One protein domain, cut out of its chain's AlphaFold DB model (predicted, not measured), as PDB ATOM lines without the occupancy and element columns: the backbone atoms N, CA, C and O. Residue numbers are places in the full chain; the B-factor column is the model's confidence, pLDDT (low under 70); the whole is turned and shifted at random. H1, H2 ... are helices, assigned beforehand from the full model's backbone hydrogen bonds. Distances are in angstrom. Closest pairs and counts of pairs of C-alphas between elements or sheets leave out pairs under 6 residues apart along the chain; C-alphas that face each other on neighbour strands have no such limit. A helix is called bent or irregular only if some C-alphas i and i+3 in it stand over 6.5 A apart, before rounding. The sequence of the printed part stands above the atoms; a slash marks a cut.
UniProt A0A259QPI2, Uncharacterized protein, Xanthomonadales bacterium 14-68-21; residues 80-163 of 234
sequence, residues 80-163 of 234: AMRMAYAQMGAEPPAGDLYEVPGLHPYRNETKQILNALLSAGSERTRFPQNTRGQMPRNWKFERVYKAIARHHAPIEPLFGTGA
ATOM      1  N   ALA A  80     129.432-177.046  90.399       92.56
ATOM      2  CA  ALA A  80     128.100-176.520  90.698       92.56
ATOM      3  C   ALA A  80     128.119-175.017  91.009       92.56
ATOM      4  O   ALA A  80     127.239-174.281  90.570       92.56
ATOM      5  N   MET A  81     129.143-174.544  91.724       95.06
ATOM      6  CA  MET A  81     129.311-173.120  92.007       95.06
ATOM      7  C   MET A  81     129.665-172.354  90.732       95.06
ATOM      8  O   MET A  81     129.052-171.330  90.449       95.06
ATOM      9  N   ARG A  82     130.595-172.864  89.916       93.94
ATOM     10  CA  ARG A  82     130.959-172.238  88.631       93.94
ATOM     11  C   ARG A  82     129.764-172.141  87.683       93.94
ATOM     12  O   ARG A  82     129.539-171.083  87.106       93.94
ATOM     13  N   MET A  83     128.958-173.198  87.591       94.75
ATOM     14  CA  MET A  83     127.708-173.202  86.826       94.75
ATOM     15  C   MET A  83     126.674-172.224  87.391       94.75
ATOM     16  O   MET A  83     125.993-171.554  86.622       94.75
ATOM     17  N   ALA A  84     126.582-172.081  88.717       96.31
ATOM     18  CA  ALA A  84     125.716-171.082  89.340       96.31
ATOM     19  C   ALA A  84     126.108-169.655  88.927       96.31
ATOM     20  O   ALA A  84     125.249-168.871  88.528       96.31
ATOM     21  N   TYR A  85     127.404-169.333  88.966       95.56
ATOM     22  CA  TYR A  85     127.922-168.039  88.514       95.56
ATOM     23  C   TYR A  85     127.673-167.816  87.015       95.56
ATOM     24  O   TYR A  85     127.174-166.757  86.631       95.56
ATOM     25  N   ALA A  86     127.907-168.843  86.192       92.50
ATOM     26  CA  ALA A  86     127.617-168.823  84.758       92.50
ATOM     27  C   ALA A  86     126.147-168.512  84.464       92.50
ATOM     28  O   ALA A  86     125.846-167.623  83.672       92.50
ATOM     29  N   GLN A  87     125.228-169.203  85.147       94.38
ATOM     30  CA  GLN A  87     123.788-169.017  84.967       94.38
ATOM     31  C   GLN A  87     123.352-167.582  85.309       94.38
ATOM     32  O   GLN A  87     122.405-167.069  84.716       94.38
ATOM     33  N   MET A  88     124.047-166.928  86.242       95.56
ATOM     34  CA  MET A  88     123.776-165.546  86.645       95.56
ATOM     35  C   MET A  88     124.541-164.503  85.818       95.56
ATOM     36  O   MET A  88     124.400-163.310  86.082       95.56
ATOM     37  N   GLY A  89     125.346-164.923  84.834       93.62
ATOM     38  CA  GLY A  89     126.178-164.022  84.031       93.62
ATOM     39  C   GLY A  89     127.226-163.273  84.860       93.62
ATOM     40  O   GLY A  89     127.569-162.139  84.534       93.62
ATOM     41  N   ALA A  90     127.692-163.879  85.955       93.75
ATOM     42  CA  ALA A  90     128.615-163.272  86.905       93.75
ATOM     43  C   ALA A  90     129.950-164.021  86.942       93.75
ATOM     44  O   ALA A  90     130.008-165.236  86.762       93.75
ATOM     45  N   GLU A  91     131.029-163.298  87.234       91.69
ATOM     46  CA  GLU A  91     132.346-163.898  87.432       91.69
ATOM     47  C   GLU A  91     132.485-164.423  88.875       91.69
ATOM     48  O   GLU A  91     132.132-163.707  89.823       91.69
ATOM     49  N   PRO A  92     132.961-165.666  89.081       91.81
ATOM     50  CA  PRO A  92     133.223-166.177  90.420       91.81
ATOM     51  C   PRO A  92     134.400-165.433  91.075       91.81
ATOM     52  O   PRO A  92     135.346-165.054  90.383       91.81
ATOM     53  N   PRO A  93     134.397-165.245  92.409       92.31
ATOM     54  CA  PRO A  93     135.554-164.701  93.109       92.31
ATOM     55  C   PRO A  93     136.785-165.594  92.909       92.31
ATOM     56  O   PRO A  93     136.678-166.808  92.729       92.31
ATOM     57  N   ALA A  94     137.969-164.984  92.958       89.31
ATOM     58  CA  ALA A  94     139.221-165.715  92.848       89.31
ATOM     59  C   ALA A  94     139.413-166.687  94.025       89.31
ATOM     60  O   ALA A  94     139.066-166.380  95.167       89.31
ATOM     61  N   GLY A  95     140.047-167.827  93.746       91.19
ATOM     62  CA  GLY A  95     140.379-168.833  94.749       91.19
ATOM     63  C   GLY A  95     139.272-169.860  94.978       91.19
ATOM     64  O   GLY A  95     138.603-170.315  94.048       91.19
ATOM     65  N   ASP A  96     139.147-170.293  96.227       94.00
ATOM     66  CA  ASP A  96     138.238-171.353  96.640       94.00
ATOM     67  C   ASP A  96     136.855-170.789  96.990       94.00
ATOM     68  O   ASP A  96     136.702-170.035  97.947       94.00
ATOM     69  N   LEU A  97     135.828-171.176  96.235       95.19
ATOM     70  CA  LEU A  97     134.441-170.728  96.393       95.19
ATOM     71  C   LEU A  97     133.776-171.306  97.647       95.19
ATOM     72  O   LEU A  97     132.646-170.938  97.950       95.19
ATOM     73  N   TYR A  98     134.434-172.206  98.379       96.38
ATOM     74  CA  TYR A  98     133.970-172.674  99.683       96.38
ATOM     75  C   TYR A  98     134.670-171.969 100.857       96.38
ATOM     76  O   TYR A  98     134.225-172.112 101.999       96.38
ATOM     77  N   GLU A  99     135.720-171.178 100.601       95.75
ATOM     78  CA  GLU A  99     136.423-170.365 101.604       95.75
ATOM     79  C   GLU A  99     135.695-169.035 101.842       95.75
ATOM     80  O   GLU A  99     136.106-167.955 101.425       95.75
ATOM     81  N   VAL A 100     134.564-169.119 102.543       96.19
ATOM     82  CA  VAL A 100     133.748-167.945 102.872       96.19
ATOM     83  C   VAL A 100     134.354-167.191 104.065       96.19
ATOM     84  O   VAL A 100     134.558-167.788 105.132       96.19
ATOM     85  N   PRO A 101     134.550-165.860 103.971       94.69
ATOM     86  CA  PRO A 101     135.045-165.054 105.078       94.69
ATOM     87  C   PRO A 101     134.244-165.247 106.372       94.69
ATOM     88  O   PRO A 101     133.034-165.025 106.436       94.69
ATOM     89  N   GLY A 102     134.947-165.650 107.432       93.25
ATOM     90  CA  GLY A 102     134.359-165.954 108.740       93.25
ATOM     91  C   GLY A 102     133.917-167.409 108.922       93.25
ATOM     92  O   GLY A 102     133.481-167.749 110.022       93.25
ATOM     93  N   LEU A 103     134.063-168.259 107.899       95.31
ATOM     94  CA  LEU A 103     133.768-169.696 107.931       95.31
ATOM     95  C   LEU A 103     134.988-170.588 107.618       95.31
ATOM     96  O   LEU A 103     134.824-171.801 107.636       95.31
ATOM     97  N   HIS A 104     136.188-170.033 107.396       91.81
ATOM     98  CA  HIS A 104     137.386-170.772 106.939       91.81
ATOM     99  C   HIS A 104     137.665-172.119 107.650       91.81
ATOM    100  O   HIS A 104     137.893-173.114 106.967       91.81
ATOM    101  N   PRO A 105     137.576-172.247 108.997       93.56
ATOM    102  CA  PRO A 105     137.813-173.536 109.664       93.56
ATOM    103  C   PRO A 105     136.786-174.631 109.325       93.56
ATOM    104  O   PRO A 105     136.969-175.781 109.709       93.56
ATOM    105  N   TYR A 106     135.696-174.261 108.650       94.94
ATOM    106  CA  TYR A 106     134.533-175.086 108.338       94.94
ATOM    107  C   TYR A 106     134.284-175.151 106.826       94.94
ATOM    108  O   TYR A 106     133.135-175.165 106.373       94.94
ATOM    109  N   ARG A 107     135.347-175.128 106.010       94.94
ATOM    110  CA  ARG A 107     135.251-175.192 104.543       94.94
ATOM    111  C   ARG A 107     134.416-176.389 104.067       94.94
ATOM    112  O   ARG A 107     133.559-176.245 103.197       94.94
ATOM    113  N   ASN A 108     134.616-177.569 104.660       94.25
ATOM    114  CA  ASN A 108     133.900-178.789 104.271       94.25
ATOM    115  C   ASN A 108     132.400-178.718 104.589       94.25
ATOM    116  O   ASN A 108     131.569-179.159 103.793       94.25
ATOM    117  N   GLU A 109     132.029-178.161 105.736       95.50
ATOM    118  CA  GLU A 109     130.641-177.906 106.111       95.50
ATOM    119  C   GLU A 109     130.039-176.812 105.225       95.50
ATOM    120  O   GLU A 109     128.897-176.936 104.787       95.50
ATOM    121  N   THR A 110     130.817-175.780 104.893       96.06
ATOM    122  CA  THR A 110     130.415-174.689 103.994       96.06
ATOM    123  C   THR A 110     130.110-175.218 102.595       96.06
ATOM    124  O   THR A 110     129.034-174.927 102.072       96.06
ATOM    125  N   LYS A 111     130.959-176.095 102.037       95.62
ATOM    126  CA  LYS A 111     130.696-176.841 100.791       95.62
ATOM    127  C   LYS A 111     129.373-177.601 100.853       95.62
ATOM    128  O   LYS A 111     128.543-177.501  99.951       95.62
ATOM    129  N   GLN A 112     129.149-178.353 101.930       95.44
ATOM    130  CA  GLN A 112     127.917-179.126 102.106       95.44
ATOM    131  C   GLN A 112     126.672-178.229 102.220       95.44
ATOM    132  O   GLN A 112     125.618-178.578 101.685       95.44
ATOM    133  N   ILE A 113     126.780-177.078 102.889       96.50
ATOM    134  CA  ILE A 113     125.694-176.099 103.018       96.50
ATOM    135  C   ILE A 113     125.396-175.438 101.672       96.50
ATOM    136  O   ILE A 113     124.230-175.406 101.287       96.50
ATOM    137  N   LEU A 114     126.410-174.966 100.943       96.75
ATOM    138  CA  LEU A 114     126.260-174.362  99.615       96.75
ATOM    139  C   LEU A 114     125.585-175.318  98.627       96.75
ATOM    140  O   LEU A 114     124.570-174.966  98.026       96.75
ATOM    141  N   ASN A 115     126.056-176.565  98.549       94.81
ATOM    142  CA  ASN A 115     125.433-177.581  97.699       94.81
ATOM    143  C   ASN A 115     123.974-177.843  98.104       94.81
ATOM    144  O   ASN A 115     123.097-177.980  97.255       94.81
ATOM    145  N   ALA A 116     123.681-177.870  99.406       95.38
ATOM    146  CA  ALA A 116     122.317-178.058  99.886       95.38
ATOM    147  C   ALA A 116     121.405-176.844  99.641       95.38
ATOM    148  O   ALA A 116     120.195-177.036  99.527       95.38
ATOM    149  N   LEU A 117     121.949-175.624  99.592       96.81
ATOM    150  CA  LEU A 117     121.221-174.408  99.222       96.81
ATOM    151  C   LEU A 117     120.865-174.414  97.733       96.81
ATOM    152  O   LEU A 117     119.712-174.154  97.394       96.81
ATOM    153  N   LEU A 118     121.813-174.773  96.862       96.06
ATOM    154  CA  LEU A 118     121.595-174.863  95.413       96.06
ATOM    155  C   LEU A 118     120.604-175.969  95.031       96.06
ATOM    156  O   LEU A 118     119.795-175.786  94.125       96.06
ATOM    157  N   SER A 119     120.649-177.115  95.711       93.31
ATOM    158  CA  SER A 119     119.790-178.264  95.388       93.31
ATOM    159  C   SER A 119     118.429-178.250  96.088       93.31
ATOM    160  O   SER A 119     117.574-179.070  95.760       93.31
ATOM    161  N   ALA A 120     118.200-177.369  97.064       93.31
ATOM    162  CA  ALA A 120     116.898-177.276  97.720       93.31
ATOM    163  C   ALA A 120     115.848-176.714  96.753       93.31
ATOM    164  O   ALA A 120     116.118-175.733  96.076       93.31
ATOM    165  N   GLY A 121     114.648-177.304  96.724       91.69
ATOM    166  CA  GLY A 121     113.496-176.787  95.964       91.69
ATOM    167  C   GLY A 121     112.660-175.744  96.717       91.69
ATOM    168  O   GLY A 121     111.568-175.394  96.280       91.69
ATOM    169  N   SER A 122     113.131-175.308  97.886       93.12
ATOM    170  CA  SER A 122     112.553-174.221  98.670       93.12
ATOM    171  C   SER A 122     113.613-173.595  99.574       93.12
ATOM    172  O   SER A 122     114.692-174.162  99.782       93.12
ATOM    173  N   GLU A 123     113.309-172.421 100.125       92.06
ATOM    174  CA  GLU A 123     114.198-171.743 101.061       92.06
ATOM    175  C   GLU A 123     114.520-172.637 102.268       92.06
ATOM    176  O   GLU A 123     113.646-173.214 102.926       92.06
ATOM    177  N   ARG A 124     115.812-172.749 102.582       92.81
ATOM    178  CA  ARG A 124     116.267-173.480 103.762       92.81
ATOM    179  C   ARG A 124     116.282-172.566 104.973       92.81
ATOM    180  O   ARG A 124     116.867-171.499 104.942       92.81
ATOM    181  N   THR A 125     115.758-173.066 106.089       92.06
ATOM    182  CA  THR A 125     115.793-172.381 107.397       92.06
ATOM    183  C   THR A 125     116.645-173.116 108.437       92.06
ATOM    184  O   THR A 125     116.756-172.694 109.590       92.06
ATOM    185  N   ARG A 126     117.240-174.257 108.060       93.06
ATOM    186  CA  ARG A 126     117.985-175.156 108.951       93.06
ATOM    187  C   ARG A 126     119.201-175.747 108.247       93.06
ATOM    188  O   ARG A 126     119.188-175.961 107.032       93.06
ATOM    189  N   PHE A 127     120.206-176.102 109.048       94.38
ATOM    190  CA  PHE A 127     121.373-176.838 108.573       94.38
ATOM    191  C   PHE A 127     120.973-178.158 107.890       94.38
ATOM    192  O   PHE A 127     120.076-178.857 108.381       94.38
ATOM    193  N   PRO A 128     121.640-178.526 106.784       91.44
ATOM    194  CA  PRO A 128     121.590-179.872 106.226       91.44
ATOM    195  C   PRO A 128     121.937-180.935 107.273       91.44
ATOM    196  O   PRO A 128     122.783-180.706 108.140       91.44
ATOM    197  N   GLN A 129     121.302-182.107 107.191       87.25
ATOM    198  CA  GLN A 129     121.449-183.177 108.186       87.25
ATOM    199  C   GLN A 129     122.911-183.593 108.393       87.25
ATOM    200  O   GLN A 129     123.340-183.761 109.530       87.25
ATOM    201  N   ASN A 130     123.675-183.683 107.306       83.81
ATOM    202  CA  ASN A 130     125.096-184.021 107.273       83.81
ATOM    203  C   ASN A 130     126.021-182.972 107.907       83.81
ATOM    204  O   ASN A 130     127.138-183.318 108.245       83.81
ATOM    205  N   THR A 131     125.564-181.736 108.121       85.19
ATOM    206  CA  THR A 131     126.357-180.663 108.774       85.19
ATOM    207  C   THR A 131     125.863-180.336 110.182       85.19
ATOM    208  O   THR A 131     126.430-179.507 110.903       85.19
ATOM    209  N   ARG A 132     124.772-180.981 110.608       77.56
ATOM    210  CA  ARG A 132     124.147-180.718 111.897       77.56
ATOM    211  C   ARG A 132     125.085-181.161 113.020       77.56
ATOM    212  O   ARG A 132     125.385-182.338 113.159       77.56
ATOM    213  N   GLY A 133     125.507-180.205 113.846       80.31
ATOM    214  CA  GLY A 133     126.419-180.451 114.967       80.31
ATOM    215  C   GLY A 133     127.908-180.427 114.609       80.31
ATOM    216  O   GLY A 133     128.719-180.543 115.521       80.31
ATOM    217  N   GLN A 134     128.259-180.238 113.332       88.38
ATOM    218  CA  GLN A 134     129.643-179.998 112.891       88.38
ATOM    219  C   GLN A 134     130.000-178.506 112.968       88.38
ATOM    220  O   GLN A 134     131.131-178.139 113.271       88.38
ATOM    221  N   MET A 135     129.001-177.635 112.793       90.25
ATOM    222  CA  MET A 135     129.142-176.198 113.034       90.25
ATOM    223  C   MET A 135     129.192-175.872 114.539       90.25
ATOM    224  O   MET A 135     128.586-176.593 115.345       90.25
ATOM    225  N   PRO A 136     129.826-174.749 114.939       89.81
ATOM    226  CA  PRO A 136     129.840-174.295 116.328       89.81
ATOM    227  C   PRO A 136     128.441-174.248 116.944       89.81
ATOM    228  O   PRO A 136     127.510-173.693 116.361       89.81
ATOM    229  N   ARG A 137     128.292-174.781 118.163       85.44
ATOM    230  CA  ARG A 137     126.983-174.911 118.835       85.44
ATOM    231  C   ARG A 137     126.230-173.585 118.990       85.44
ATOM    232  O   ARG A 137     125.004-173.580 119.017       85.44
ATOM    233  N   ASN A 138     126.947-172.470 119.104       89.75
ATOM    234  CA  ASN A 138     126.378-171.128 119.238       89.75
ATOM    235  C   ASN A 138     126.034-170.464 117.891       89.75
ATOM    236  O   ASN A 138     125.521-169.344 117.880       89.75
ATOM    237  N   TRP A 139     126.324-171.100 116.754       93.25
ATOM    238  CA  TRP A 139     126.017-170.552 115.438       93.25
ATOM    239  C   TRP A 139     124.652-171.037 114.965       93.25
ATOM    240  O   TRP A 139     124.402-172.228 114.786       93.25
ATOM    241  N   LYS A 140     123.754-170.081 114.730       94.00
ATOM    242  CA  LYS A 140     122.474-170.342 114.071       94.00
ATOM    243  C   LYS A 140     122.682-170.454 112.564       94.00
ATOM    244  O   LYS A 140     123.544-169.773 112.012       94.00
ATOM    245  N   PHE A 141     121.838-171.241 111.902       95.12
ATOM    246  CA  PHE A 141     121.843-171.370 110.443       95.12
ATOM    247  C   PHE A 141     121.777-170.004 109.746       95.12
ATOM    248  O   PHE A 141     122.587-169.732 108.873       95.12
ATOM    249  N   GLU A 142     120.903-169.108 110.212       96.00
ATOM    250  CA  GLU A 142     120.748-167.751 109.669       96.00
ATOM    251  C   GLU A 142     122.065-166.955 109.633       96.00
ATOM    252  O   GLU A 142     122.333-166.238 108.672       96.00
ATOM    253  N   ARG A 143     122.926-167.097 110.653       95.12
ATOM    254  CA  ARG A 143     124.243-166.440 110.677       95.12
ATOM    255  C   ARG A 143     125.125-166.944 109.534       95.12
ATOM    256  O   ARG A 143     125.785-166.142 108.882       95.12
ATOM    257  N   VAL A 144     125.151-168.259 109.335       96.38
ATOM    258  CA  VAL A 144     125.973-168.914 108.308       96.38
ATOM    259  C   VAL A 144     125.429-168.598 106.918       96.38
ATOM    260  O   VAL A 144     126.190-168.177 106.056       96.38
ATOM    261  N   TYR A 145     124.109-168.689 106.742       97.19
ATOM    262  CA  TYR A 145     123.423-168.280 105.520       97.19
ATOM    263  C   TYR A 145     123.778-166.841 105.136       97.19
ATOM    264  O   TYR A 145     124.233-166.616 104.025       97.19
ATOM    265  N   LYS A 146     123.673-165.873 106.059       97.25
ATOM    266  CA  LYS A 146     124.004-164.465 105.772       97.25
ATOM    267  C   LYS A 146     125.462-164.257 105.360       97.25
ATOM    268  O   LYS A 146     125.735-163.371 104.556       97.25
ATOM    269  N   ALA A 147     126.399-165.028 105.915       97.25
ATOM    270  CA  ALA A 147     127.802-164.967 105.504       97.25
ATOM    271  C   ALA A 147     127.984-165.489 104.068       97.25
ATOM    272  O   ALA A 147     128.610-164.816 103.252       97.25
ATOM    273  N   ILE A 148     127.367-166.634 103.759       97.62
ATOM    274  CA  ILE A 148     127.370-167.249 102.426       97.62
ATOM    275  C   ILE A 148     126.706-166.326 101.398       97.62
ATOM    276  O   ILE A 148     127.335-165.979 100.407       97.62
ATOM    277  N   ALA A 149     125.473-165.886 101.656       97.50
ATOM    278  CA  ALA A 149     124.699-165.009 100.781       97.50
ATOM    279  C   ALA A 149     125.428-163.692 100.496       97.50
ATOM    280  O   ALA A 149     125.481-163.248  99.359       97.50
ATOM    281  N   ARG A 150     126.083-163.097 101.502       97.56
ATOM    282  CA  ARG A 150     126.892-161.890 101.291       97.56
ATOM    283  C   ARG A 150     128.095-162.147 100.383       97.56
ATOM    284  O   ARG A 150     128.390-161.315  99.536       97.56
ATOM    285  N   HIS A 151     128.816-163.245 100.596       97.56
ATOM    286  CA  HIS A 151     130.014-163.554  99.813       97.56
ATOM    287  C   HIS A 151     129.670-163.965  98.372       97.56
ATOM    288  O   HIS A 151     130.353-163.578  97.429       97.56
ATOM    289  N   HIS A 152     128.561-164.683  98.209       97.88
ATOM    290  CA  HIS A 152     128.062-165.209  96.946       97.88
ATOM    291  C   HIS A 152     126.797-164.488  96.467       97.88
ATOM    292  O   HIS A 152     125.914-165.106  95.875       97.88
ATOM    293  N   ALA A 153     126.718-163.174  96.696       97.94
ATOM    294  CA  ALA A 153     125.539-162.370  96.371       97.94
ATOM    295  C   ALA A 153     125.024-162.558  94.927       97.94
ATOM    296  O   ALA A 153     123.809-162.649  94.757       97.94
ATOM    297  N   PRO A 154     125.882-162.705  93.890       97.81
ATOM    298  CA  PRO A 154     125.399-162.926  92.526       97.81
ATOM    299  C   PRO A 154     124.581-164.209  92.338       97.81
ATOM    300  O   PRO A 154     123.702-164.234  91.485       97.81
ATOM    301  N   ILE A 155     124.853-165.261  93.118       97.88
ATOM    302  CA  ILE A 155     124.199-166.572  92.981       97.88
ATOM    303  C   ILE A 155     123.170-166.859  94.079       97.88
ATOM    304  O   ILE A 155     122.501-167.889  94.020       97.88
ATOM    305  N   GLU A 156     122.996-165.956  95.052       97.88
ATOM    306  CA  GLU A 156     121.939-166.060  96.066       97.88
ATOM    307  C   GLU A 156     120.542-166.299  95.457       97.88
ATOM    308  O   GLU A 156     119.835-167.165  95.975       97.88
ATOM    309  N   PRO A 157     120.147-165.661  94.329       97.81
ATOM    310  CA  PRO A 157     118.847-165.917  93.702       97.81
ATOM    311  C   PRO A 157     118.609-167.372  93.268       97.81
ATOM    312  O   PRO A 157     117.470-167.750  93.008       97.81
ATOM    313  N   LEU A 158     119.659-168.197  93.170       97.69
ATOM    314  CA  LEU A 158     119.548-169.617  92.834       97.69
ATOM    315  C   LEU A 158     119.300-170.505  94.059       97.69
ATOM    316  O   LEU A 158     118.893-171.662  93.898       97.69
ATOM    317  N   PHE A 159     119.522-170.007  95.276       97.56
ATOM    318  CA  PHE A 159     119.291-170.783  96.490       97.56
ATOM    319  C   PHE A 159     117.801-171.092  96.659       97.56
ATOM    320  O   PHE A 159     116.944-170.226  96.526       97.56
ATOM    321  N   GLY A 160     117.479-172.355  96.946       95.75
ATOM    322  CA  GLY A 160     116.090-172.796  97.093       95.75
ATOM    323  C   GLY A 160     115.323-172.977  95.776       95.75
ATOM    324  O   GLY A 160     114.128-173.248  95.820       95.75
ATOM    325  N   THR A 161     115.978-172.864  94.614       95.50
ATOM    326  CA  THR A 161     115.335-173.031  93.290       95.50
ATOM    327  C   THR A 161     115.498-174.429  92.680       95.50
ATOM    328  O   THR A 161     115.021-174.693  91.574       95.50
ATOM    329  N   GLY A 162     116.233-175.318  93.347       92.69
ATOM    330  CA  GLY A 162     116.606-176.635  92.828       92.69
ATOM    331  C   GLY A 162     117.641-176.589  91.700       92.69
ATOM    332  O   GLY A 162     117.782-177.570  90.973       92.69
ATOM    333  N   ALA A 163     118.367-175.476  91.525       93.75
ATOM    334  CA  ALA A 163     119.378-175.310  90.477       93.75
ATOM    335  C   ALA A 163     120.426-176.431  90.453       93.75
ATOM    336  O   ALA A 163     120.770-176.919  89.378       93.75
TER     337      ALA A 163
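AT A GLANCE: This is residues 80 to 163 of the 234 residues of an uncharacterized protein of Xanthomonadales bacterium 14-68-21 (UniProt A0A259QPI2). Two helices, H2 and H3, cross at about a right angle, one over the other; H4 turns off the end of H3 at a corner, and H1 packs across H4 toward one end of the domain. Two long links with no named element, residues 88 to 103 and residues 120 to 140, loop round the outside of this small helical body, and close contacts between the helices are few. The printed part has 84 residues, with four named helices in the order H1, H2, H3, H4 and no named strand. The class is all helix, though under half of the residues, 41 of 84, are in named elements. The whole is compact, with a radius of gyration of the C-alphas of 12.0 A, and spans 36 by 28 by 17 A along its three main axes.

IN THESE COORDINATES: H1 opens the printed part with residues 80 to 87, starting at C-alpha 80 at (128.100, -176.520, 90.698) and measuring 10.4 A from first to last C-alpha. After residues 88 to 103 comes H2, residues 104 to 119, the longest helix by residues; it runs 22.3 A from C-alpha 104 at (137.386, -170.772, 106.939) to C-alpha 119. H2 has a kink of 38 degrees near residue 111, and it is irregular: C-alphas 105 and 108 are 8.5 A apart, against about 5 A in a regular helix. Residues 120 to 140 lead on to H3, residues 141 to 151, which is 15.5 A long. H4 follows with residues 153 to 158, is 10.0 A long and ends at C-alpha 158 at (119.548, -169.617, 92.834). H4 is irregular too, with C-alphas 154 and 157 standing 7.3 A apart. Residues 159 to 163 end the printed part.

HOW THE PARTS SIT: H1 and H4 touch, with 4 pairs of C-alphas within 8 A. Their closest C-alphas, those of Ala 84 and Ile 155, are 6.0 A apart, and their lines are about perpendicular at 86 degrees. H1 and H2 are close but not clearly touching, the closest C-alphas being those of Ala 80 and Asn 115 at 7.6 A; they run the same way at a steep tilt of 55 degrees. H2 and H3 are close but not clearly touching, with the C-alphas of Leu 114 and Ile 148 closest at 7.7 A, and they are about perpendicular at 89 degrees. H2 and H4 are close but not clearly touching, with the C-alphas of Leu 118 and Leu 158 closest at 6.2 A; they run the same way at a steep tilt of 39 degrees. H3 and H4 are close but not clearly touching, the closest C-alphas being those of Ala 149 and Glu 156 at 5.6 A; they run opposite ways at a steep tilt of 60 degrees. H1 and H3 are apart. In H1 and H3 every O i to N i+4 pair is within hydrogen-bond range. In H2 10 of 12 such pairs are, and in H4 0 of 2, while 2 of the 3 O i to N i+3 pairs in H4 are within range.

THE WHOLE: The two C-alphas farthest apart are those of Gly 89 and Arg 137, at 36.5 A. The first and last printed C-alphas, those of Ala 80 and Ala 163, are 8.8 A apart. The links from H1 to H2, with 16 residues, and from H2 to H3, with 21 residues, are long; the link from H3 to H4, one residue, is tight. The C-alphas of residues 88 to 103 lie 8 to 18 A from the mean of the C-alphas, and those of residues 120 to 140 lie 11 to 19 A from it. The printed part has no cut. The mean pLDDT of the printed part is 93.8, and no printed residue is under 70.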